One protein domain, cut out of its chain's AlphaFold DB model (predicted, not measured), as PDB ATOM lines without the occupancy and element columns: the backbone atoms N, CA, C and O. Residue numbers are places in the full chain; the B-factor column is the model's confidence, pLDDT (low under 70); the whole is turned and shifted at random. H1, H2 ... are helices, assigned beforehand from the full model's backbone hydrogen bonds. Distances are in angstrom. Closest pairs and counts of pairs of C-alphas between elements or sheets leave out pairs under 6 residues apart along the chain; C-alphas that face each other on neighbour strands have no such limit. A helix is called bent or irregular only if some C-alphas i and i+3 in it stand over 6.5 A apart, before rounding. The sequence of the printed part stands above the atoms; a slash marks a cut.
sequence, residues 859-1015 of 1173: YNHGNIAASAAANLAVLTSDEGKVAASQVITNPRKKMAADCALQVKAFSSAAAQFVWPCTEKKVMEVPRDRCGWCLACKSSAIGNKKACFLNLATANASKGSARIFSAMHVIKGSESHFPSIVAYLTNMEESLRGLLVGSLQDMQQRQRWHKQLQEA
ATOM      1  N   TYR A 859     203.387  -6.039 -17.287       89.44
ATOM      2  CA  TYR A 859     204.458  -6.193 -16.291       89.44
ATOM      3  C   TYR A 859     205.536  -7.214 -16.713       89.44
ATOM      4  O   TYR A 859     206.628  -7.202 -16.147       89.44
ATOM      5  N   ASN A 860     205.326  -8.016 -17.770       83.81
ATOM      6  CA  ASN A 860     206.402  -8.810 -18.388       83.81
ATOM      7  C   ASN A 860     207.603  -7.949 -18.828       83.81
ATOM      8  O   ASN A 860     208.739  -8.418 -18.799       83.81
ATOM      9  N   HIS A 861     207.398  -6.688 -19.225       82.69
ATOM     10  CA  HIS A 861     208.517  -5.794 -19.540       82.69
ATOM     11  C   HIS A 861     209.290  -5.371 -18.290       82.69
ATOM     12  O   HIS A 861     210.519  -5.306 -18.330       82.69
ATOM     13  N   GLY A 862     208.584  -5.150 -17.179       87.62
ATOM     14  CA  GLY A 862     209.184  -4.967 -15.863       87.62
ATOM     15  C   GLY A 862     209.947  -6.205 -15.382       87.62
ATOM     16  O   GLY A 862     211.050  -6.058 -14.872       87.62
ATOM     17  N   ASN A 863     209.436  -7.412 -15.645       88.06
ATOM     18  CA  ASN A 863     210.115  -8.680 -15.351       88.06
ATOM     19  C   ASN A 863     211.446  -8.805 -16.113       88.06
ATOM     20  O   ASN A 863     212.484  -9.077 -15.513       88.06
ATOM     21  N   ILE A 864     211.454  -8.521 -17.422       86.81
ATOM     22  CA  ILE A 864     212.693  -8.522 -18.222       86.81
ATOM     23  C   ILE A 864     213.664  -7.434 -17.724       86.81
ATOM     24  O   ILE A 864     214.871  -7.664 -17.696       86.81
ATOM     25  N   ALA A 865     213.167  -6.269 -17.291       89.75
ATOM     26  CA  ALA A 865     213.999  -5.214 -16.713       89.75
ATOM     27  C   ALA A 865     214.602  -5.611 -15.349       89.75
ATOM     28  O   ALA A 865     215.799  -5.424 -15.151       89.75
ATOM     29  N   ALA A 866     213.817  -6.211 -14.450       91.31
ATOM     30  CA  ALA A 866     214.278  -6.725 -13.157       91.31
ATOM     31  C   ALA A 866     215.288  -7.872 -13.338       91.31
ATOM     32  O   ALA A 866     216.362  -7.867 -12.742       91.31
ATOM     33  N   SER A 867     214.998  -8.802 -14.253       90.75
ATOM     34  CA  SER A 867     215.908  -9.883 -14.649       90.75
ATOM     35  C   SER A 867     217.226  -9.342 -15.218       90.75
ATOM     36  O   SER A 867     218.292  -9.880 -14.935       90.75
ATOM     37  N   ALA A 868     217.185  -8.256 -15.999       91.75
ATOM     38  CA  ALA A 868     218.387  -7.599 -16.512       91.75
ATOM     39  C   ALA A 868     219.188  -6.884 -15.409       91.75
ATOM     40  O   ALA A 868     220.414  -6.890 -15.471       91.75
ATOM     41  N   ALA A 869     218.529  -6.311 -14.398       92.00
ATOM     42  CA  ALA A 869     219.193  -5.729 -13.231       92.00
ATOM     43  C   ALA A 869     219.878  -6.806 -12.368       92.00
ATOM     44  O   ALA A 869     221.061  -6.677 -12.055       92.00
ATOM     45  N   ALA A 870     219.187  -7.916 -12.079       91.25
ATOM     46  CA  ALA A 870     219.751  -9.055 -11.351       91.25
ATOM     47  C   ALA A 870     220.941  -9.690 -12.097       91.25
ATOM     48  O   ALA A 870     222.014  -9.868 -11.519       91.25
ATOM     49  N   ASN A 871     220.797  -9.945 -13.405       92.31
ATOM     50  CA  ASN A 871     221.893 -10.431 -14.253       92.31
ATOM     51  C   ASN A 871     223.097  -9.475 -14.241       92.31
ATOM     52  O   ASN A 871     224.239  -9.929 -14.231       92.31
ATOM     53  N   LEU A 872     222.858  -8.159 -14.259       92.31
ATOM     54  CA  LEU A 872     223.924  -7.160 -14.219       92.31
ATOM     55  C   LEU A 872     224.676  -7.201 -12.885       92.31
ATOM     56  O   LEU A 872     225.902  -7.214 -12.910       92.31
ATOM     57  N   ALA A 873     223.965  -7.276 -11.756       91.06
ATOM     58  CA  ALA A 873     224.567  -7.349 -10.425       91.06
ATOM     59  C   ALA A 873     225.507  -8.560 -10.286       91.06
ATOM     60  O   ALA A 873     226.670  -8.397  -9.904       91.06
ATOM     61  N   VAL A 874     225.045  -9.752 -10.692       90.56
ATOM     62  CA  VAL A 874     225.861 -10.981 -10.710       90.56
ATOM     63  C   VAL A 874     227.108 -10.787 -11.575       90.56
ATOM     64  O   VAL A 874     228.224 -10.954 -11.082       90.56
ATOM     65  N   LEU A 875     226.941 -10.332 -12.822       89.00
ATOM     66  CA  LEU A 875     228.057 -10.111 -13.745       89.00
ATOM     67  C   LEU A 875     229.085  -9.100 -13.215       89.00
ATOM     68  O   LEU A 875     230.282  -9.333 -13.360       89.00
ATOM     69  N   THR A 876     228.650  -8.018 -12.560       87.00
ATOM     70  CA  THR A 876     229.572  -7.065 -11.920       87.00
ATOM     71  C   THR A 876     230.299  -7.656 -10.711       87.00
ATOM     72  O   THR A 876     231.453  -7.304 -10.475       87.00
ATOM     73  N   SER A 877     229.674  -8.577  -9.968       83.94
ATOM     74  CA  SER A 877     230.302  -9.234  -8.813       83.94
ATOM     75  C   SER A 877     231.340 -10.293  -9.211       83.94
ATOM     76  O   SER A 877     232.352 -10.448  -8.528       83.94
ATOM     77  N   ASP A 878     231.135 -10.980 -10.337       71.50
ATOM     78  CA  ASP A 878     232.090 -11.959 -10.861       71.50
ATOM     79  C   ASP A 878     233.239 -11.292 -11.616       71.50
ATOM     80  O   ASP A 878     234.402 -11.619 -11.372       71.50
ATOM     81  N   GLU A 879     232.959 -10.294 -12.462       61.94
ATOM     82  CA  GLU A 879     234.029  -9.518 -13.099       61.94
ATOM     83  C   GLU A 879     234.824  -8.703 -12.063       61.94
ATOM     84  O   GLU A 879     236.025  -8.534 -12.247       61.94
ATOM     85  N   GLY A 880     234.246  -8.329 -10.913       55.66
ATOM     86  CA  GLY A 880     234.985  -7.753  -9.779       55.66
ATOM     87  C   GLY A 880     236.112  -8.648  -9.231       55.66
ATOM     88  O   GLY A 880     237.161  -8.136  -8.842       55.66
ATOM     89  N   LYS A 881     235.952  -9.979  -9.275       51.84
ATOM     90  CA  LYS A 881     236.978 -10.954  -8.839       51.84
ATOM     91  C   LYS A 881     238.100 -11.140  -9.872       51.84
ATOM     92  O   LYS A 881     239.179 -11.603  -9.522       51.84
ATOM     93  N   VAL A 882     237.858 -10.780 -11.136       50.06
ATOM     94  CA  VAL A 882     238.812 -10.936 -12.253       50.06
ATOM     95  C   VAL A 882     239.509  -9.609 -12.586       50.06
ATOM     96  O   VAL A 882     240.718  -9.568 -12.827       50.06
ATOM     97  N   ALA A 883     238.767  -8.501 -12.560       47.91
ATOM     98  CA  ALA A 883     239.217  -7.162 -12.940       47.91
ATOM     99  C   ALA A 883     240.165  -6.504 -11.925       47.91
ATOM    100  O   ALA A 883     240.829  -5.530 -12.275       47.91
ATOM    101  N   ALA A 884     240.325  -7.073 -10.723       42.97
ATOM    102  CA  ALA A 884     241.408  -6.717  -9.799       42.97
ATOM    103  C   ALA A 884     242.811  -6.828 -10.446       42.97
ATOM    104  O   ALA A 884     243.752  -6.175 -10.005       42.97
ATOM    105  N   SER A 885     242.942  -7.605 -11.531       50.12
ATOM    106  CA  SER A 885     244.163  -7.721 -12.341       50.12
ATOM    107  C   SER A 885     244.348  -6.641 -13.424       50.12
ATOM    108  O   SER A 885     245.426  -6.563 -14.014       50.12
ATOM    109  N   GLN A 886     243.337  -5.812 -13.729       54.94
ATOM    110  CA  GLN A 886     243.394  -4.831 -14.825       54.94
ATOM    111  C   GLN A 886     242.778  -3.475 -14.452       54.94
ATOM    112  O   GLN A 886     241.607  -3.196 -14.710       54.94
ATOM    113  N   VAL A 887     243.617  -2.568 -13.944       51.78
ATOM    114  CA  VAL A 887     243.263  -1.150 -13.771       51.78
ATOM    115  C   VAL A 887     243.113  -0.486 -15.147       51.78
ATOM    116  O   VAL A 887     244.080  -0.027 -15.758       51.78
ATOM    117  N   ILE A 888     241.881  -0.423 -15.661       57.31
ATOM    118  CA  ILE A 888     241.565   0.255 -16.927       57.31
ATOM    119  C   ILE A 888     241.608   1.778 -16.714       57.31
ATOM    120  O   ILE A 888     240.585   2.431 -16.514       57.31
ATOM    121  N   THR A 889     242.804   2.360 -16.824       60.50
ATOM    122  CA  THR A 889     243.083   3.805 -16.666       60.50
ATOM    123  C   THR A 889     242.393   4.717 -17.692       60.50
ATOM    124  O   THR A 889     242.466   5.939 -17.587       60.50
ATOM    125  N   ASN A 890     241.721   4.161 -18.706       78.88
ATOM    126  CA  ASN A 890     241.064   4.926 -19.764       78.88
ATOM    127  C   ASN A 890     239.528   4.913 -19.592       78.88
ATOM    128  O   ASN A 890     238.907   3.865 -19.811       78.88
ATOM    129  N   PRO A 891     238.877   6.059 -19.307       76.50
ATOM    130  CA  PRO A 891     237.439   6.100 -19.029       76.50
ATOM    131  C   PRO A 891     236.570   5.705 -20.234       76.50
ATOM    132  O   PRO A 891     235.477   5.176 -20.048       76.50
ATOM    133  N   ARG A 892     237.055   5.875 -21.476       79.88
ATOM    134  CA  ARG A 892     236.336   5.408 -22.678       79.88
ATOM    135  C   ARG A 892     236.345   3.881 -22.787       79.88
ATOM    136  O   ARG A 892     235.355   3.311 -23.236       79.88
ATOM    137  N   LYS A 893     237.432   3.222 -22.362       82.38
ATOM    138  CA  LYS A 893     237.503   1.752 -22.291       82.38
ATOM    139  C   LYS A 893     236.595   1.210 -21.183       82.38
ATOM    140  O   LYS A 893     235.851   0.272 -21.449       82.38
ATOM    141  N   LYS A 894     236.587   1.840 -19.998       82.19
ATOM    142  CA  LYS A 894     235.670   1.480 -18.900       82.19
ATOM    143  C   LYS A 894     234.203   1.578 -19.341       82.19
ATOM    144  O   LYS A 894     233.514   0.569 -19.345       82.19
ATOM    145  N   MET A 895     233.780   2.728 -19.879       82.44
ATOM    146  CA  MET A 895     232.407   2.915 -20.375       82.44
ATOM    147  C   MET A 895     232.008   1.890 -21.457       82.44
ATOM    148  O   MET A 895     230.841   1.505 -21.542       82.44
ATOM    149  N   ALA A 896     232.951   1.441 -22.294       83.44
ATOM    150  CA  ALA A 896     232.697   0.400 -23.288       83.44
ATOM    151  C   ALA A 896     232.483  -0.987 -22.649       83.44
ATOM    152  O   ALA A 896     231.578  -1.704 -23.078       83.44
ATOM    153  N   ALA A 897     233.252  -1.335 -21.612       86.19
ATOM    154  CA  ALA A 897     233.043  -2.548 -20.818       86.19
ATOM    155  C   ALA A 897     231.697  -2.503 -20.072       86.19
ATOM    156  O   ALA A 897     230.899  -3.427 -20.211       86.19
ATOM    157  N   ASP A 898     231.375  -1.387 -19.407       86.69
ATOM    158  CA  ASP A 898     230.090  -1.179 -18.720       86.69
ATOM    159  C   ASP A 898     228.895  -1.337 -19.690       86.69
ATOM    160  O   ASP A 898     227.865  -1.934 -19.361       86.69
ATOM    161  N   CYS A 899     229.033  -0.846 -20.929       88.75
ATOM    162  CA  CYS A 899     228.035  -1.043 -21.983       88.75
ATOM    163  C   CYS A 899     227.937  -2.508 -22.437       88.75
ATOM    164  O   CYS A 899     226.826  -2.991 -22.657       88.75
ATOM    165  N   ALA A 900     229.060  -3.218 -22.580       89.38
ATOM    166  CA  ALA A 900     229.070  -4.634 -22.948       89.38
ATOM    167  C   ALA A 900     228.414  -5.504 -21.861       89.38
ATOM    168  O   ALA A 900     227.580  -6.352 -22.183       89.38
ATOM    169  N   LEU A 901     228.705  -5.225 -20.586       91.25
ATOM    170  CA  LEU A 901     228.064  -5.829 -19.416       91.25
ATOM    171  C   LEU A 901     226.545  -5.644 -19.429       91.25
ATOM    172  O   LEU A 901     225.804  -6.625 -19.354       91.25
ATOM    173  N   GLN A 902     226.057  -4.409 -19.595       91.81
ATOM    174  CA  GLN A 902     224.613  -4.176 -19.671       91.81
ATOM    175  C   GLN A 902     223.978  -4.852 -20.892       91.81
ATOM    176  O   GLN A 902     222.913  -5.452 -20.765       91.81
ATOM    177  N   VAL A 903     224.611  -4.812 -22.070       90.19
ATOM    178  CA  VAL A 903     224.089  -5.501 -23.264       90.19
ATOM    179  C   VAL A 903     224.033  -7.019 -23.052       90.19
ATOM    180  O   VAL A 903     223.040  -7.629 -23.450       90.19
ATOM    181  N   LYS A 904     225.020  -7.623 -22.379       91.31
ATOM    182  CA  LYS A 904     225.023  -9.040 -21.972       91.31
ATOM    183  C   LYS A 904     223.843  -9.342 -21.037       91.31
ATOM    184  O   LYS A 904     223.042 -10.215 -21.361       91.31
ATOM    185  N   ALA A 905     223.667  -8.556 -19.972       92.69
ATOM    186  CA  ALA A 905     222.598  -8.716 -18.980       92.69
ATOM    187  C   ALA A 905     221.172  -8.537 -19.548       92.69
ATOM    188  O   ALA A 905     220.267  -9.311 -19.224       92.69
ATOM    189  N   PHE A 906     220.967  -7.549 -20.431       90.19
ATOM    190  CA  PHE A 906     219.704  -7.372 -21.160       90.19
ATOM    191  C   PHE A 906     219.466  -8.489 -22.181       90.19
ATOM    192  O   PHE A 906     218.324  -8.903 -22.364       90.19
ATOM    193  N   SER A 907     220.516  -8.991 -22.840       88.31
ATOM    194  CA  SER A 907     220.385 -10.073 -23.823       88.31
ATOM    195  C   SER A 907     220.030 -11.403 -23.161       88.31
ATOM    196  O   SER A 907     219.146 -12.086 -23.665       88.31
ATOM    197  N   SER A 908     220.632 -11.747 -22.016       88.19
ATOM    198  CA  SER A 908     220.255 -12.946 -21.253       88.19
ATOM    199  C   SER A 908     218.841 -12.841 -20.673       88.19
ATOM    200  O   SER A 908     218.085 -13.804 -20.747       88.19
ATOM    201  N   ALA A 909     218.434 -11.668 -20.175       86.94
ATOM    202  CA  ALA A 909     217.071 -11.447 -19.682       86.94
ATOM    203  C   ALA A 909     216.003 -11.516 -20.794       86.94
ATOM    204  O   ALA A 909     214.900 -12.010 -20.565       86.94
ATOM    205  N   ALA A 910     216.323 -11.035 -22.000       82.94
ATOM    206  CA  ALA A 910     215.422 -11.047 -23.154       82.94
ATOM    207  C   ALA A 910     215.479 -12.344 -23.987       82.94
ATOM    208  O   ALA A 910     214.706 -12.475 -24.933       82.94
ATOM    209  N   ALA A 911     216.351 -13.303 -23.652       72.81
ATOM    210  CA  ALA A 911     216.490 -14.584 -24.355       72.81
ATOM    211  C   ALA A 911     215.360 -15.596 -24.056       72.81
ATOM    212  O   ALA A 911     215.467 -16.768 -24.415       72.81
ATOM    213  N   GLN A 912     214.276 -15.166 -23.399       69.44
ATOM    214  CA  GLN A 912     213.103 -16.007 -23.169       69.44
ATOM    215  C   GLN A 912     212.464 -16.407 -24.504       69.44
ATOM    216  O   GLN A 912     212.251 -15.575 -25.387       69.44
ATOM    217  N   PHE A 913     212.139 -17.692 -24.642       68.56
ATOM    218  CA  PHE A 913     211.427 -18.212 -25.803       68.56
ATOM    219  C   PHE A 913     210.026 -17.591 -25.900       68.56
ATOM    220  O   PHE A 913     209.290 -17.545 -24.914       68.56
ATOM    221  N   VAL A 914     209.639 -17.157 -27.101       69.06
ATOM    222  CA  VAL A 914     208.312 -16.597 -27.385       69.06
ATOM    223  C   VAL A 914     207.657 -17.435 -28.474       69.06
ATOM    224  O   VAL A 914     208.160 -17.494 -29.599       69.06
ATOM    225  N   TRP A 915     206.520 -18.062 -28.159       69.31
ATOM    226  CA  TRP A 915     205.724 -18.755 -29.169       69.31
ATOM    227  C   TRP A 915     205.294 -17.782 -30.272       69.31
ATOM    228  O   TRP A 915     204.857 -16.670 -29.965       69.31
ATOM    229  N   PRO A 916     205.359 -18.191 -31.549       65.00
ATOM    230  CA  PRO A 916     204.785 -17.425 -32.642       65.00
ATOM    231  C   PRO A 916     203.299 -17.112 -32.373       65.00
ATOM    232  O   PRO A 916     202.455 -18.005 -32.431       65.00
ATOM    233  N   CYS A 917     202.977 -15.843 -32.101       56.97
ATOM    234  CA  CYS A 917     201.610 -15.382 -31.853       56.97
ATOM    235  C   CYS A 917     200.941 -14.889 -33.143       56.97
ATOM    236  O   CYS A 917     201.493 -14.074 -33.878       56.97
ATOM    237  N   THR A 918     199.726 -15.372 -33.389       50.28
ATOM    238  CA  THR A 918     198.948 -15.131 -34.612       50.28
ATOM    239  C   THR A 918     198.261 -13.759 -34.642       50.28
ATOM    240  O   THR A 918     197.853 -13.295 -35.710       50.28
ATOM    241  N   GLU A 919     198.155 -13.079 -33.497       50.31
ATOM    242  CA  GLU A 919     197.568 -11.746 -33.393       50.31
ATOM    243  C   GLU A 919     198.607 -10.635 -33.578       50.31
ATOM    244  O   GLU A 919     199.492 -10.428 -32.746       50.31
ATOM    245  N   LYS A 920     198.438  -9.837 -34.643       43.22
ATOM    246  CA  LYS A 920     199.334  -8.714 -34.986       43.22
ATOM    247  C   LYS A 920     199.563  -7.728 -33.828       43.22
ATOM    248  O   LYS A 920     200.660  -7.189 -33.713       43.22
ATOM    249  N   LYS A 921     198.566  -7.542 -32.953       43.19
ATOM    250  CA  LYS A 921     198.615  -6.617 -31.807       43.19
ATOM    251  C   LYS A 921     199.714  -6.948 -30.792       43.19
ATOM    252  O   LYS A 921     200.269  -6.038 -30.190       43.19
ATOM    253  N   VAL A 922     200.073  -8.224 -30.625       42.03
ATOM    254  CA  VAL A 922     201.058  -8.653 -29.611       42.03
ATOM    255  C   VAL A 922     202.491  -8.234 -29.983       42.03
ATOM    256  O   VAL A 922     203.350  -8.114 -29.112       42.03
ATOM    257  N   MET A 923     202.761  -7.949 -31.264       40.66
ATOM    258  CA  MET A 923     204.059  -7.430 -31.723       40.66
ATOM    259  C   MET A 923     204.155  -5.894 -31.745       40.66
ATOM    260  O   MET A 923     205.261  -5.368 -31.887       40.66
ATOM    261  N   GLU A 924     203.059  -5.158 -31.536       46.25
ATOM    262  CA  GLU A 924     203.055  -3.684 -31.446       46.25
ATOM    263  C   GLU A 924     203.438  -3.182 -30.041       46.25
ATOM    264  O   GLU A 924     202.868  -2.236 -29.503       46.25
ATOM    265  N   VAL A 925     204.460  -3.808 -29.449       51.06
ATOM    266  CA  VAL A 925     205.058  -3.385 -28.177       51.06
ATOM    267  C   VAL A 925     205.573  -1.943 -28.300       51.06
ATOM    268  O   VAL A 925     206.449  -1.690 -29.143       51.06
ATOM    269  N   PRO A 926     205.123  -1.001 -27.444       55.25
ATOM    270  CA  PRO A 926     205.633   0.363 -27.435       55.25
ATOM    271  C   PRO A 926     207.155   0.391 -27.295       55.25
ATOM    272  O   PRO A 926     207.729  -0.077 -26.307       55.25
ATOM    273  N   ARG A 927     207.840   0.963 -28.293       65.00
ATOM    274  CA  ARG A 927     209.314   1.008 -28.374       65.00
ATOM    275  C   ARG A 927     209.942   2.049 -27.434       65.00
ATOM    276  O   ARG A 927     211.016   2.582 -27.711       65.00
ATOM    277  N   ASP A 928     209.284   2.288 -26.306       74.44
ATOM    278  CA  ASP A 928     209.721   3.155 -25.223       74.44
ATOM    279  C   ASP A 928     211.063   2.712 -24.637       74.44
ATOM    280  O   ASP A 928     211.459   1.544 -24.694       74.44
ATOM    281  N   ARG A 929     211.788   3.681 -24.082       81.75
ATOM    282  CA  ARG A 929     213.089   3.475 -23.445       81.75
ATOM    283  C   ARG A 929     212.894   2.900 -22.041       81.75
ATOM    284  O   ARG A 929     212.041   3.374 -21.302       81.75
ATOM    285  N   CYS A 930     213.750   1.969 -21.617       84.69
ATOM    286  CA  CYS A 930     213.700   1.377 -20.270       84.69
ATOM    287  C   CYS A 930     214.033   2.332 -19.103       84.69
ATOM    288  O   CYS A 930     214.153   1.871 -17.978       84.69
ATOM    289  N   GLY A 931     214.265   3.626 -19.351       83.69
ATOM    290  CA  GLY A 931     214.666   4.610 -18.335       83.69
ATOM    291  C   GLY A 931     216.112   4.480 -17.833       83.69
ATOM    292  O   GLY A 931     216.825   5.480 -17.812       83.69
ATOM    293  N   TRP A 932     216.575   3.269 -17.505       90.12
ATOM    294  CA  TRP A 932     217.754   3.076 -16.647       90.12
ATOM    295  C   TRP A 932     219.050   2.589 -17.325       90.12
ATOM    296  O   TRP A 932     220.131   2.807 -16.781       90.12
ATOM    297  N   CYS A 933     219.012   1.961 -18.510       90.19
ATOM    298  CA  CYS A 933     220.263   1.519 -19.158       90.19
ATOM    299  C   CYS A 933     221.156   2.711 -19.560       90.19
ATOM    300  O   CYS A 933     220.653   3.815 -19.783       90.19
ATOM    301  N   LEU A 934     222.466   2.500 -19.724       88.19
ATOM    302  CA  LEU A 934     223.434   3.562 -20.053       88.19
ATOM    303  C   LEU A 934     223.025   4.373 -21.296       88.19
ATOM    304  O   LEU A 934     223.084   5.600 -21.286       88.19
ATOM    305  N   ALA A 935     222.514   3.716 -22.343       86.94
ATOM    306  CA  ALA A 935     222.007   4.387 -23.545       86.94
ATOM    307  C   ALA A 935     220.718   5.212 -23.325       86.94
ATOM    308  O   ALA A 935     220.388   6.053 -24.162       86.94
ATOM    309  N   CYS A 936     219.992   4.993 -22.225       86.38
ATOM    310  CA  CYS A 936     218.884   5.841 -21.780       86.38
ATOM    311  C   CYS A 936     219.401   7.004 -20.928       86.38
ATOM    312  O   CYS A 936     219.126   8.149 -21.278       86.38
ATOM    313  N   LYS A 937     220.219   6.734 -19.898       82.50
ATOM    314  CA  LYS A 937     220.790   7.769 -19.015       82.50
ATOM    315  C   LYS A 937     221.633   8.797 -19.788       82.50
ATOM    316  O   LYS A 937     221.469   9.995 -19.596       82.50
ATOM    317  N   SER A 938     222.443   8.369 -20.763       72.56
ATOM    318  CA  SER A 938     223.175   9.290 -21.658       72.56
ATOM    319  C   SER A 938     222.294  10.046 -22.669       72.56
ATOM    320  O   SER A 938     222.796  10.932 -23.358       72.56
ATOM    321  N   SER A 939     221.012   9.699 -22.831       59.19
ATOM    322  CA  SER A 939     220.151  10.288 -23.869       59.19
ATOM    323  C   SER A 939     219.487  11.606 -23.466       59.19
ATOM    324  O   SER A 939     218.815  12.197 -24.311       59.19
ATOM    325  N   ALA A 940     219.706  12.096 -22.242       53.06
ATOM    326  CA  ALA A 940     219.386  13.479 -21.879       53.06
ATOM    327  C   ALA A 940     220.104  14.493 -22.799       53.06
ATOM    328  O   ALA A 940     219.590  15.576 -23.053       53.06
ATOM    329  N   ILE A 941     221.257  14.114 -23.372       45.69
ATOM    330  CA  ILE A 941     222.070  14.952 -24.265       45.69
ATOM    331  C   ILE A 941     221.940  14.467 -25.722       45.69
ATOM    332  O   ILE A 941     222.859  13.861 -26.283       45.69
ATOM    333  N   GLY A 942     220.761  14.694 -26.317       48.09
ATOM    334  CA  GLY A 942     220.471  14.720 -27.769       48.09
ATOM    335  C   GLY A 942     220.688  13.449 -28.615       48.09
ATOM    336  O   GLY A 942     220.209  13.366 -29.747       48.09
ATOM    337  N   ASN A 943     221.404  12.444 -28.116       51.03
ATOM    338  CA  ASN A 943     221.922  11.349 -28.931       51.03
ATOM    339  C   ASN A 943     220.920  10.199 -29.113       51.03
ATOM    340  O   ASN A 943     220.471   9.570 -28.152       51.03
ATOM    341  N   LYS A 944     220.662   9.826 -30.373       57.84
ATOM    342  CA  LYS A 944     219.767   8.724 -30.785       57.84
ATOM    343  C   LYS A 944     220.348   7.314 -30.521       57.84
ATOM    344  O   LYS A 944     220.152   6.402 -31.321       57.84
ATOM    345  N   LYS A 945     221.068   7.106 -29.408       65.94
ATOM    346  CA  LYS A 945     221.545   5.773 -28.992       65.94
ATOM    347  C   LYS A 945     220.348   4.866 -28.690       65.94
ATOM    348  O   LYS A 945     219.451   5.250 -27.936       65.94
ATOM    349  N   ALA A 946     220.344   3.667 -29.273       79.06
ATOM    350  CA  ALA A 946     219.288   2.681 -29.070       79.06
ATOM    351  C   ALA A 946     219.285   2.153 -27.625       79.06
ATOM    352  O   ALA A 946     220.332   1.820 -27.073       79.06
ATOM    353  N   CYS A 947     218.099   2.048 -27.024       86.81
ATOM    354  CA  CYS A 947     217.917   1.430 -25.710       86.81
ATOM    355  C   CYS A 947     218.316  -0.057 -25.755       86.81
ATOM    356  O   CYS A 947     217.859  -0.789 -26.635       86.81
ATOM    357  N   PHE A 948     219.131  -0.509 -24.795       88.19
ATOM    358  CA  PHE A 948     219.651  -1.882 -24.767       88.19
ATOM    359  C   PHE A 948     218.546  -2.936 -24.613       88.19
ATOM    360  O   PHE A 948     218.588  -3.946 -25.310       88.19
ATOM    361  N   LEU A 949     217.508  -2.664 -23.809       85.31
ATOM    362  CA  LEU A 949     216.319  -3.521 -23.727       85.31
ATOM    363  C   LEU A 949     215.654  -3.684 -25.102       85.31
ATOM    364  O   LEU A 949     215.382  -4.803 -25.521       85.31
ATOM    365  N   ASN A 950     215.454  -2.585 -25.837       82.94
ATOM    366  CA  ASN A 950     214.810  -2.624 -27.153       82.94
ATOM    367  C   ASN A 950     215.666  -3.340 -28.199       82.94
ATOM    368  O   ASN A 950     215.118  -4.047 -29.040       82.94
ATOM    369  N   LEU A 951     216.993  -3.192 -28.133       84.12
ATOM    370  CA  LEU A 951     217.928  -3.949 -28.964       84.12
ATOM    371  C   LEU A 951     217.837  -5.455 -28.669       84.12
ATOM    372  O   LEU A 951     217.727  -6.248 -29.602       84.12
ATOM    373  N   ALA A 952     217.820  -5.840 -27.392       83.94
ATOM    374  CA  ALA A 952     217.728  -7.231 -26.960       83.94
ATOM    375  C   ALA A 952     216.384  -7.872 -27.350       83.94
ATOM    376  O   ALA A 952     216.370  -8.900 -28.027       83.94
ATOM    377  N   THR A 953     215.250  -7.227 -27.046       78.81
ATOM    378  CA  THR A 953     213.922  -7.744 -27.426       78.81
ATOM    379  C   THR A 953     213.733  -7.789 -28.946       78.81
ATOM    380  O   THR A 953     213.120  -8.723 -29.460       78.81
ATOM    381  N   ALA A 954     214.284  -6.822 -29.694       76.44
ATOM    382  CA  ALA A 954     214.262  -6.852 -31.158       76.44
ATOM    383  C   ALA A 954     215.171  -7.948 -31.740       76.44
ATOM    384  O   ALA A 954     214.875  -8.479 -32.805       76.44
ATOM    385  N   ASN A 955     216.269  -8.305 -31.071       76.44
ATOM    386  CA  ASN A 955     217.097  -9.441 -31.473       76.44
ATOM    387  C   ASN A 955     216.366 -10.776 -31.260       76.44
ATOM    388  O   ASN A 955     216.341 -11.583 -32.185       76.44
ATOM    389  N   ALA A 956     215.701 -10.965 -30.115       72.69
ATOM    390  CA  ALA A 956     214.925 -12.175 -29.816       72.69
ATOM    391  C   ALA A 956     213.744 -12.411 -30.790       72.69
ATOM    392  O   ALA A 956     213.460 -13.543 -31.166       72.69
ATOM    393  N   SER A 957     213.077 -11.342 -31.245       68.44
ATOM    394  CA  SER A 957     211.871 -11.400 -32.097       68.44
ATOM    395  C   SER A 957     212.126 -11.385 -33.616       68.44
ATOM    396  O   SER A 957     211.194 -11.562 -34.403       68.44
ATOM    397  N   LYS A 958     213.377 -11.207 -34.064       65.69
ATOM    398  CA  LYS A 958     213.731 -11.074 -35.497       65.69
ATOM    399  C   LYS A 958     213.404 -12.294 -36.366       65.69
ATOM    400  O   LYS A 958     213.249 -12.123 -37.575       65.69
ATOM    401  N   GLY A 959     213.352 -13.493 -35.785       57.66
ATOM    402  CA  GLY A 959     213.025 -14.729 -36.505       57.66
ATOM    403  C   GLY A 959     211.534 -14.818 -36.830       57.66
ATOM    404  O   GLY A 959     211.135 -14.687 -37.988       57.66
ATOM    405  N   SER A 960     210.708 -14.960 -35.791       58.25
ATOM    406  CA  SER A 960     209.262 -15.196 -35.900       58.25
ATOM    407  C   SER A 960     208.508 -14.106 -36.672       58.25
ATOM    408  O   SER A 960     207.624 -14.422 -37.469       58.25
ATOM    409  N   ALA A 961     208.891 -12.834 -36.516       59.25
ATOM    410  CA  ALA A 961     208.243 -11.710 -37.196       59.25
ATOM    411  C   ALA A 961     208.289 -11.798 -38.739       59.25
ATOM    412  O   ALA A 961     207.393 -11.286 -39.415       59.25
ATOM    413  N   ARG A 962     209.300 -12.469 -39.317       58.00
ATOM    414  CA  ARG A 962     209.429 -12.629 -40.777       58.00
ATOM    415  C   ARG A 962     208.376 -13.582 -41.343       58.00
ATOM    416  O   ARG A 962     207.733 -13.258 -42.337       58.00
ATOM    417  N   ILE A 963     208.160 -14.723 -40.691       54.47
ATOM    418  CA  ILE A 963     207.253 -15.778 -41.172       54.47
ATOM    419  C   ILE A 963     205.773 -15.391 -41.013       54.47
ATOM    420  O   ILE A 963     204.961 -15.717 -41.879       54.47
ATOM    421  N   PHE A 964     205.417 -14.580 -40.009       55.16
ATOM    422  CA  PHE A 964     204.057 -14.026 -39.900       55.16
ATOM    423  C   PHE A 964     203.638 -13.105 -41.044       55.16
ATOM    424  O   PHE A 964     202.443 -12.907 -41.256       55.16
ATOM    425  N   SER A 965     204.592 -12.566 -41.802       52.00
ATOM    426  CA  SER A 965     204.282 -11.780 -43.000       52.00
ATOM    427  C   SER A 965     203.886 -12.655 -44.199       52.00
ATOM    428  O   SER A 965     203.366 -12.126 -45.176       52.00
ATOM    429  N   ALA A 966     204.118 -13.973 -44.131       48.28
ATOM    430  CA  ALA A 966     203.901 -14.922 -45.227       48.28
ATOM    431  C   ALA A 966     202.779 -15.952 -44.971       48.28
ATOM    432  O   ALA A 966     202.283 -16.557 -45.918       48.28
ATOM    433  N   MET A 967     202.361 -16.173 -43.717       52.09
ATOM    434  CA  MET A 967     201.330 -17.167 -43.383       52.09
ATOM    435  C   MET A 967     199.926 -16.554 -43.277       52.09
ATOM    436  O   MET A 967     199.632 -15.799 -42.349       52.09
ATOM    437  N   HIS A 968     199.012 -16.975 -44.156       52.78
ATOM    438  CA  HIS A 968     197.571 -16.789 -43.958       52.78
ATOM    439  C   HIS A 968     197.065 -17.749 -42.868       52.78
ATOM    440  O   HIS A 968     196.662 -18.881 -43.139       52.78
ATOM    441  N   VAL A 969     197.117 -17.301 -41.613       50.69
ATOM    442  CA  VAL A 969     196.613 -18.068 -40.466       50.69
ATOM    443  C   VAL A 969     195.083 -18.050 -40.434       50.69
ATOM    444  O   VAL A 969     194.457 -16.998 -40.572       50.69
ATOM    445  N   ILE A 970     194.484 -19.219 -40.194       47.31
ATOM    446  CA  ILE A 970     193.042 -19.383 -39.994       47.31
ATOM    447  C   ILE A 970     192.635 -18.674 -38.691       47.31
ATOM    448  O   ILE A 970     192.983 -19.116 -37.595       47.31
ATOM    449  N   LYS A 971     191.877 -17.578 -38.797       44.03
ATOM    450  CA  LYS A 971     191.167 -16.999 -37.647       44.03
ATOM    451  C   LYS A 971     190.046 -17.952 -37.221       44.03
ATOM    452  O   LYS A 971     189.171 -18.227 -38.033       44.03
ATOM    453  N   GLY A 972     190.033 -18.372 -35.953       48.59
ATOM    454  CA  GLY A 972     188.840 -18.961 -35.324       48.59
ATOM    455  C   GLY A 972     188.989 -20.318 -34.629       48.59
ATOM    456  O   GLY A 972     188.002 -20.796 -34.089       48.59
ATOM    457  N   SER A 973     190.164 -20.958 -34.597       51.34
ATOM    458  CA  SER A 973     190.316 -22.217 -33.845       51.34
ATOM    459  C   SER A 973     190.550 -21.975 -32.348       51.34
ATOM    460  O   SER A 973     191.536 -21.341 -31.978       51.34
ATOM    461  N   GLU A 974     189.721 -22.575 -31.496       55.84
ATOM    462  CA  GLU A 974     189.725 -22.494 -30.020       55.84
ATOM    463  C   GLU A 974     190.912 -23.208 -29.325       55.84
ATOM    464  O   GLU A 974     190.779 -23.753 -28.229       55.84
ATOM    465  N   SER A 975     192.075 -23.298 -29.971       64.56
ATOM    466  CA  SER A 975     193.162 -24.196 -29.562       64.56
ATOM    467  C   SER A 975     194.544 -23.601 -29.805       64.56
ATOM    468  O   SER A 975     194.722 -22.765 -30.688       64.56
ATOM    469  N   HIS A 976     195.551 -24.105 -29.091       71.88
ATOM    470  CA  HIS A 976     196.949 -23.696 -29.259       71.88
ATOM    471  C   HIS A 976     197.585 -24.160 -30.595       71.88
ATOM    472  O   HIS A 976     198.733 -23.813 -30.896       71.88
ATOM    473  N   PHE A 977     196.878 -24.958 -31.409       81.06
ATOM    474  CA  PHE A 977     197.443 -25.596 -32.602       81.06
ATOM    475  C   PHE A 977     197.987 -24.631 -33.678       81.06
ATOM    476  O   PHE A 977     199.054 -24.943 -34.206       81.06
ATOM    477  N   PRO A 978     197.400 -23.448 -33.967       79.44
ATOM    478  CA  PRO A 978     197.972 -22.500 -34.930       79.44
ATOM    479  C   PRO A 978     199.367 -21.994 -34.548       79.44
ATOM    480  O   PRO A 978     200.236 -21.911 -35.410       79.44
ATOM    481  N   SER A 979     199.621 -21.714 -33.267       79.06
ATOM    482  CA  SER A 979     200.943 -21.294 -32.767       79.06
ATOM    483  C   SER A 979     201.963 -22.435 -32.878       79.06
ATOM    484  O   SER A 979     203.109 -22.246 -33.287       79.06
ATOM    485  N   ILE A 980     201.508 -23.656 -32.581       84.25
ATOM    486  CA  ILE A 980     202.253 -24.920 -32.679       84.25
ATOM    487  C   ILE A 980     202.557 -25.303 -34.149       84.25
ATOM    488  O   ILE A 980     203.559 -25.980 -34.411       84.25
ATOM    489  N   VAL A 981     201.719 -24.868 -35.099       84.88
ATOM    490  CA  VAL A 981     201.879 -24.985 -36.561       84.88
ATOM    491  C   VAL A 981     202.817 -23.905 -37.103       84.88
ATOM    492  O   VAL A 981     203.800 -24.239 -37.760       84.88
ATOM    493  N   ALA A 982     202.598 -22.633 -36.761       79.62
ATOM    494  CA  ALA A 982     203.462 -21.522 -37.162       79.62
ATOM    495  C   ALA A 982     204.909 -21.716 -36.673       79.62
ATOM    496  O   ALA A 982     205.853 -21.421 -37.403       79.62
ATOM    497  N   TYR A 983     205.100 -22.294 -35.479       82.12
ATOM    498  CA  TYR A 983     206.426 -22.684 -34.995       82.12
ATOM    499  C   TYR A 983     207.067 -23.813 -35.820       82.12
ATOM    500  O   TYR A 983     208.268 -23.763 -36.070       82.12
ATOM    501  N   LEU A 984     206.291 -24.793 -36.304       86.25
ATOM    502  CA  LEU A 984     206.811 -25.833 -37.202       86.25
ATOM    503  C   LEU A 984     207.269 -25.255 -38.545       86.25
ATOM    504  O   LEU A 984     208.366 -25.580 -38.989       86.25
ATOM    505  N   THR A 985     206.479 -24.366 -39.154       83.19
ATOM    506  CA  THR A 985     206.864 -23.681 -40.399       83.19
ATOM    507  C   THR A 985     208.089 -22.786 -40.188       83.19
ATOM    508  O   THR A 985     208.987 -22.764 -41.021       83.19
ATOM    509  N   ASN A 986     208.185 -22.103 -39.041       79.69
ATOM    510  CA  ASN A 986     209.373 -21.336 -38.655       79.69
ATOM    511  C   ASN A 986     210.625 -22.221 -38.499       79.69
ATOM    512  O   ASN A 986     211.702 -21.813 -38.929       79.69
ATOM    513  N   MET A 987     210.503 -23.410 -37.895       81.25
ATOM    514  CA  MET A 987     211.619 -24.356 -37.773       81.25
ATOM    515  C   MET A 987     212.038 -24.922 -39.129       81.25
ATOM    516  O   MET A 987     213.228 -24.946 -39.415       81.25
ATOM    517  N   GLU A 988     211.089 -25.334 -39.975       86.56
ATOM    518  CA  GLU A 988     211.383 -25.827 -41.326       86.56
ATOM    519  C   GLU A 988     212.120 -24.764 -42.154       86.56
ATOM    520  O   GLU A 988     213.214 -25.036 -42.643       86.56
ATOM    521  N   GLU A 989     211.609 -23.528 -42.204       83.06
ATOM    522  CA  GLU A 989     212.249 -22.437 -42.948       83.06
ATOM    523  C   GLU A 989     213.651 -22.109 -42.407       83.06
ATOM    524  O   GLU A 989     214.595 -21.922 -43.176       83.06
ATOM    525  N   SER A 990     213.814 -22.092 -41.078       81.62
ATOM    526  CA  SER A 990     215.109 -21.840 -40.426       81.62
ATOM    527  C   SER A 990     216.119 -22.968 -40.661       81.62
ATOM    528  O   SER A 990     217.322 -22.715 -40.730       81.62
ATOM    529  N   LEU A 991     215.644 -24.208 -40.798       84.06
ATOM    530  CA  LEU A 991     216.461 -25.400 -41.023       84.06
ATOM    531  C   LEU A 991     216.562 -25.794 -42.501       84.06
ATOM    532  O   LEU A 991     217.215 -26.791 -42.797       84.06
ATOM    533  N   ARG A 992     215.996 -25.021 -43.439       82.62
ATOM    534  CA  ARG A 992     215.898 -25.346 -44.877       82.62
ATOM    535  C   ARG A 992     217.225 -25.801 -45.511       82.62
ATOM    536  O   ARG A 992     217.237 -26.729 -46.315       82.62
ATOM    537  N   GLY A 993     218.355 -25.196 -45.129       84.25
ATOM    538  CA  GLY A 993     219.702 -25.582 -45.599       84.25
ATOM    539  C   GLY A 993     220.276 -26.870 -44.977       84.25
ATOM    540  O   GLY A 993     221.290 -27.389 -45.441       84.25
ATOM    541  N   LEU A 994     219.631 -27.390 -43.933       87.12
ATOM    542  CA  LEU A 994     219.995 -28.579 -43.158       87.12
ATOM    543  C   LEU A 994     218.972 -29.721 -43.304       87.12
ATOM    544  O   LEU A 994     219.105 -30.741 -42.627       87.12
ATOM    545  N   LEU A 995     217.993 -29.591 -44.205       87.62
ATOM    546  CA  LEU A 995     217.091 -30.677 -44.591       87.62
ATOM    547  C   LEU A 995     217.761 -31.647 -45.589       87.62
ATOM    548  O   LEU A 995     218.765 -31.335 -46.249       87.62
ATOM    549  N   VAL A 996     217.205 -32.855 -45.652       86.62
ATOM    550  CA  VAL A 996     217.503 -33.988 -46.550       86.62
ATOM    551  C   VAL A 996     216.167 -34.695 -46.838       86.62
ATOM    552  O   VAL A 996     215.175 -34.423 -46.169       86.62
ATOM    553  N   GLY A 997     216.115 -35.602 -47.816       85.50
ATOM    554  CA  GLY A 997     214.979 -36.515 -47.988       85.50
ATOM    555  C   GLY A 997     213.744 -35.846 -48.596       85.50
ATOM    556  O   GLY A 997     213.881 -35.028 -49.506       85.50
ATOM    557  N   SER A 998     212.543 -36.209 -48.131       80.50
ATOM    558  CA  SER A 998     211.277 -35.780 -48.755       80.50
ATOM    559  C   SER A 998     211.100 -34.263 -48.742       80.50
ATOM    560  O   SER A 998     210.629 -33.683 -49.715       80.50
ATOM    561  N   LEU A 999     211.543 -33.589 -47.679       82.00
ATOM    562  CA  LEU A 999     211.398 -32.136 -47.546       82.00
ATOM    563  C   LEU A 999     212.427 -31.334 -48.362       82.00
ATOM    564  O   LEU A 999     212.331 -30.108 -48.435       82.00
ATOM    565  N   GLN A1000     213.392 -31.989 -49.017       82.19
ATOM    566  CA  GLN A1000     214.296 -31.307 -49.944       82.19
ATOM    567  C   GLN A1000     213.566 -30.901 -51.239       82.19
ATOM    568  O   GLN A1000     213.765 -29.782 -51.722       82.19
ATOM    569  N   ASP A1001     212.667 -31.747 -51.759       85.69
ATOM    570  CA  ASP A1001     211.812 -31.411 -52.904       85.69
ATOM    571  C   ASP A1001     210.840 -30.264 -52.568       85.69
ATOM    572  O   ASP A1001     210.232 -30.212 -51.498       85.69
ATOM    573  N   MET A1002     210.669 -29.342 -53.518       84.38
ATOM    574  CA  MET A1002     209.725 -28.233 -53.406       84.38
ATOM    575  C   MET A1002     208.271 -28.720 -53.387       84.38
ATOM    576  O   MET A1002     207.475 -28.166 -52.631       84.38
ATOM    577  N   GLN A1003     207.902 -29.747 -54.164       85.88
ATOM    578  CA  GLN A1003     206.503 -30.190 -54.219       85.88
ATOM    579  C   GLN A1003     206.091 -30.975 -52.967       85.88
ATOM    580  O   GLN A1003     205.010 -30.749 -52.429       85.88
ATOM    581  N   GLN A1004     206.920 -31.904 -52.483       86.00
ATOM    582  CA  GLN A1004     206.671 -32.623 -51.229       86.00
ATOM    583  C   GLN A1004     206.623 -31.661 -50.038       86.00
ATOM    584  O   GLN A1004     205.688 -31.749 -49.246       86.00
ATOM    585  N   ARG A1005     207.523 -30.672 -49.966       86.69
ATOM    586  CA  ARG A1005     207.475 -29.622 -48.936       86.69
ATOM    587  C   ARG A1005     206.220 -28.744 -49.024       86.69
ATOM    588  O   ARG A1005     205.594 -28.511 -47.998       86.69
ATOM    589  N   GLN A1006     205.770 -28.353 -50.221       86.44
ATOM    590  CA  GLN A1006     204.482 -27.657 -50.392       86.44
ATOM    591  C   GLN A1006     203.280 -28.511 -49.945       86.44
ATOM    592  O   GLN A1006     202.355 -27.989 -49.321       86.44
ATOM    593  N   ARG A1007     203.289 -29.827 -50.212       88.25
ATOM    594  CA  ARG A1007     202.261 -30.758 -49.705       88.25
ATOM    595  C   ARG A1007     202.299 -30.852 -48.174       88.25
ATOM    596  O   ARG A1007     201.242 -30.784 -47.557       88.25
ATOM    597  N   TRP A1008     203.489 -30.936 -47.575       91.25
ATOM    598  CA  TRP A1008     203.688 -30.959 -46.121       91.25
ATOM    599  C   TRP A1008     203.214 -29.655 -45.458       91.25
ATOM    600  O   TRP A1008     202.463 -29.708 -44.488       91.25
ATOM    601  N   HIS A1009     203.545 -28.482 -46.020       86.94
ATOM    602  CA  HIS A1009     203.028 -27.186 -45.553       86.94
ATOM    603  C   HIS A1009     201.502 -27.113 -45.615       86.94
ATOM    604  O   HIS A1009     200.883 -26.666 -44.651       86.94
ATOM    605  N   LYS A1010     200.889 -27.578 -46.712       86.44
ATOM    606  CA  LYS A1010     199.427 -27.618 -46.844       86.44
ATOM    607  C   LYS A1010     198.794 -28.527 -45.786       86.44
ATOM    608  O   LYS A1010     197.917 -28.082 -45.054       86.44
ATOM    609  N   GLN A1011     199.288 -29.759 -45.648       88.75
ATOM    610  CA  GLN A1011     198.820 -30.705 -44.627       88.75
ATOM    611  C   GLN A1011     198.995 -30.160 -43.204       88.75
ATOM    612  O   GLN A1011     198.156 -30.413 -42.345       88.75
ATOM    613  N   LEU A1012     200.056 -29.388 -42.953       86.94
ATOM    614  CA  LEU A1012     200.305 -28.738 -41.671       86.94
ATOM    615  C   LEU A1012     199.349 -27.561 -41.408       86.94
ATOM    616  O   LEU A1012     198.921 -27.377 -40.272       86.94
ATOM    617  N   GLN A1013     198.987 -26.786 -42.434       82.12
ATOM    618  CA  GLN A1013     197.999 -25.704 -42.333       82.12
ATOM    619  C   GLN A1013     196.568 -26.241 -42.136       82.12
ATOM    620  O   GLN A1013     195.758 -25.600 -41.472       82.12
ATOM    621  N   GLU A1014     196.276 -27.432 -42.666       83.56
ATOM    622  CA  GLU A1014     195.015 -28.168 -42.485       83.56
ATOM    623  C   GLU A1014     194.953 -28.957 -41.151       83.56
ATOM    624  O   GLU A1014     193.900 -29.480 -40.782       83.56
ATOM    625  N   ALA A1015     196.058 -29.051 -40.398       84.31
ATOM    626  CA  ALA A1015     196.162 -29.891 -39.204       84.31
ATOM    627  C   ALA A1015     195.534 -29.250 -37.949       84.31
ATOM    628  O   ALA A1015     196.105 -28.357 -37.322       84.31
TER     629      ALA A1015
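AT A GLANCE: This is residues 859 to 1015 of the 1173 residues of an uncharacterized protein of Triticum aestivum (UniProt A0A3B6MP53). What does the model look like? Two helical groups lie at opposite ends of a loose, elongated body: at one, the long helices H1 and H2 splay as a V toward their link, with H5 packed on H2; at the other, H7 and H9 run side by side, with H8 at their turn. H6 packs on H7. How much is printed? The 157 residues include nine named helices, H1 to H9 in order, and no named strand: all helix, with a radius of gyration of the C-alphas of 21.0 A and spans of 63 by 34 by 27 A.

IN THESE COORDINATES: Where are the helices? H1 is residues 860 to 883 (33.3 A), from C-alpha 860 at (206.402, -8.810, -18.388); H2 is 891 to 910 (28.2 A), H3 920 to 923, H4 934 to 940, H5 948 to 957 and H6 960 to 963. H7 is 977 to 994 (25.1 A), H8 997 to 1000, and H9 1002 to 1013, ending at C-alpha 1013, (197.999, -25.704, -42.333). Which are irregular? H7 is, with C-alphas 990 and 993 7.9 A apart and a kink of 26 degrees near residue 988; H4 only just is, with C-alphas 937 and 940 6.54 A apart.

HOW THE PARTS SIT: What touches H2? H1 touches residues 901 to 910 of H2 at a steep tilt of 46 degrees, opposite ways, closest at C-alphas 868 and 906, 4.8 A. H5 touches its residues 902 to 910, closest at C-alphas 952 and 907, 5.0 A; H4 is close but not clearly touching, 6.8 A between C-alphas 934 and 899. What of the rest? H6 touches residues 982 to 986 of H7, closest at C-alphas 963 and 986, 6.5 A; H7 and H9 only just touch, with 3 pairs of C-alphas within 8 A, at a shallow tilt of 19 degrees, opposite ways, closest at C-alphas 981 and 1012, 6.5 A. H8 and H9 touch only at the corner, closest at C-alphas 999 and 1005, 4.9 A, and H3 touches no helix. Are the backbones regular? Each O i to N i+4 pair is within hydrogen-bond range in H2, H5 and H9, against 18 of 20 in H1, 11 of 14 in H7 and 1 of 3 in H4, which has 2 of 4 O i to N i+3 pairs within range; H3, H6 and H8 are too short for O i to N i+4 pairs.

THE WHOLE: How large is it? The C-alphas farthest apart, of Thr 889 and Glu 1014, are 63.2 A apart; the printed part has no cut, and the link from H6 to H7 is long. Where is confidence low? pLDDT is under 70 in residues 879 to 889, 912 to 927, 939 to 945 and 957 to 975.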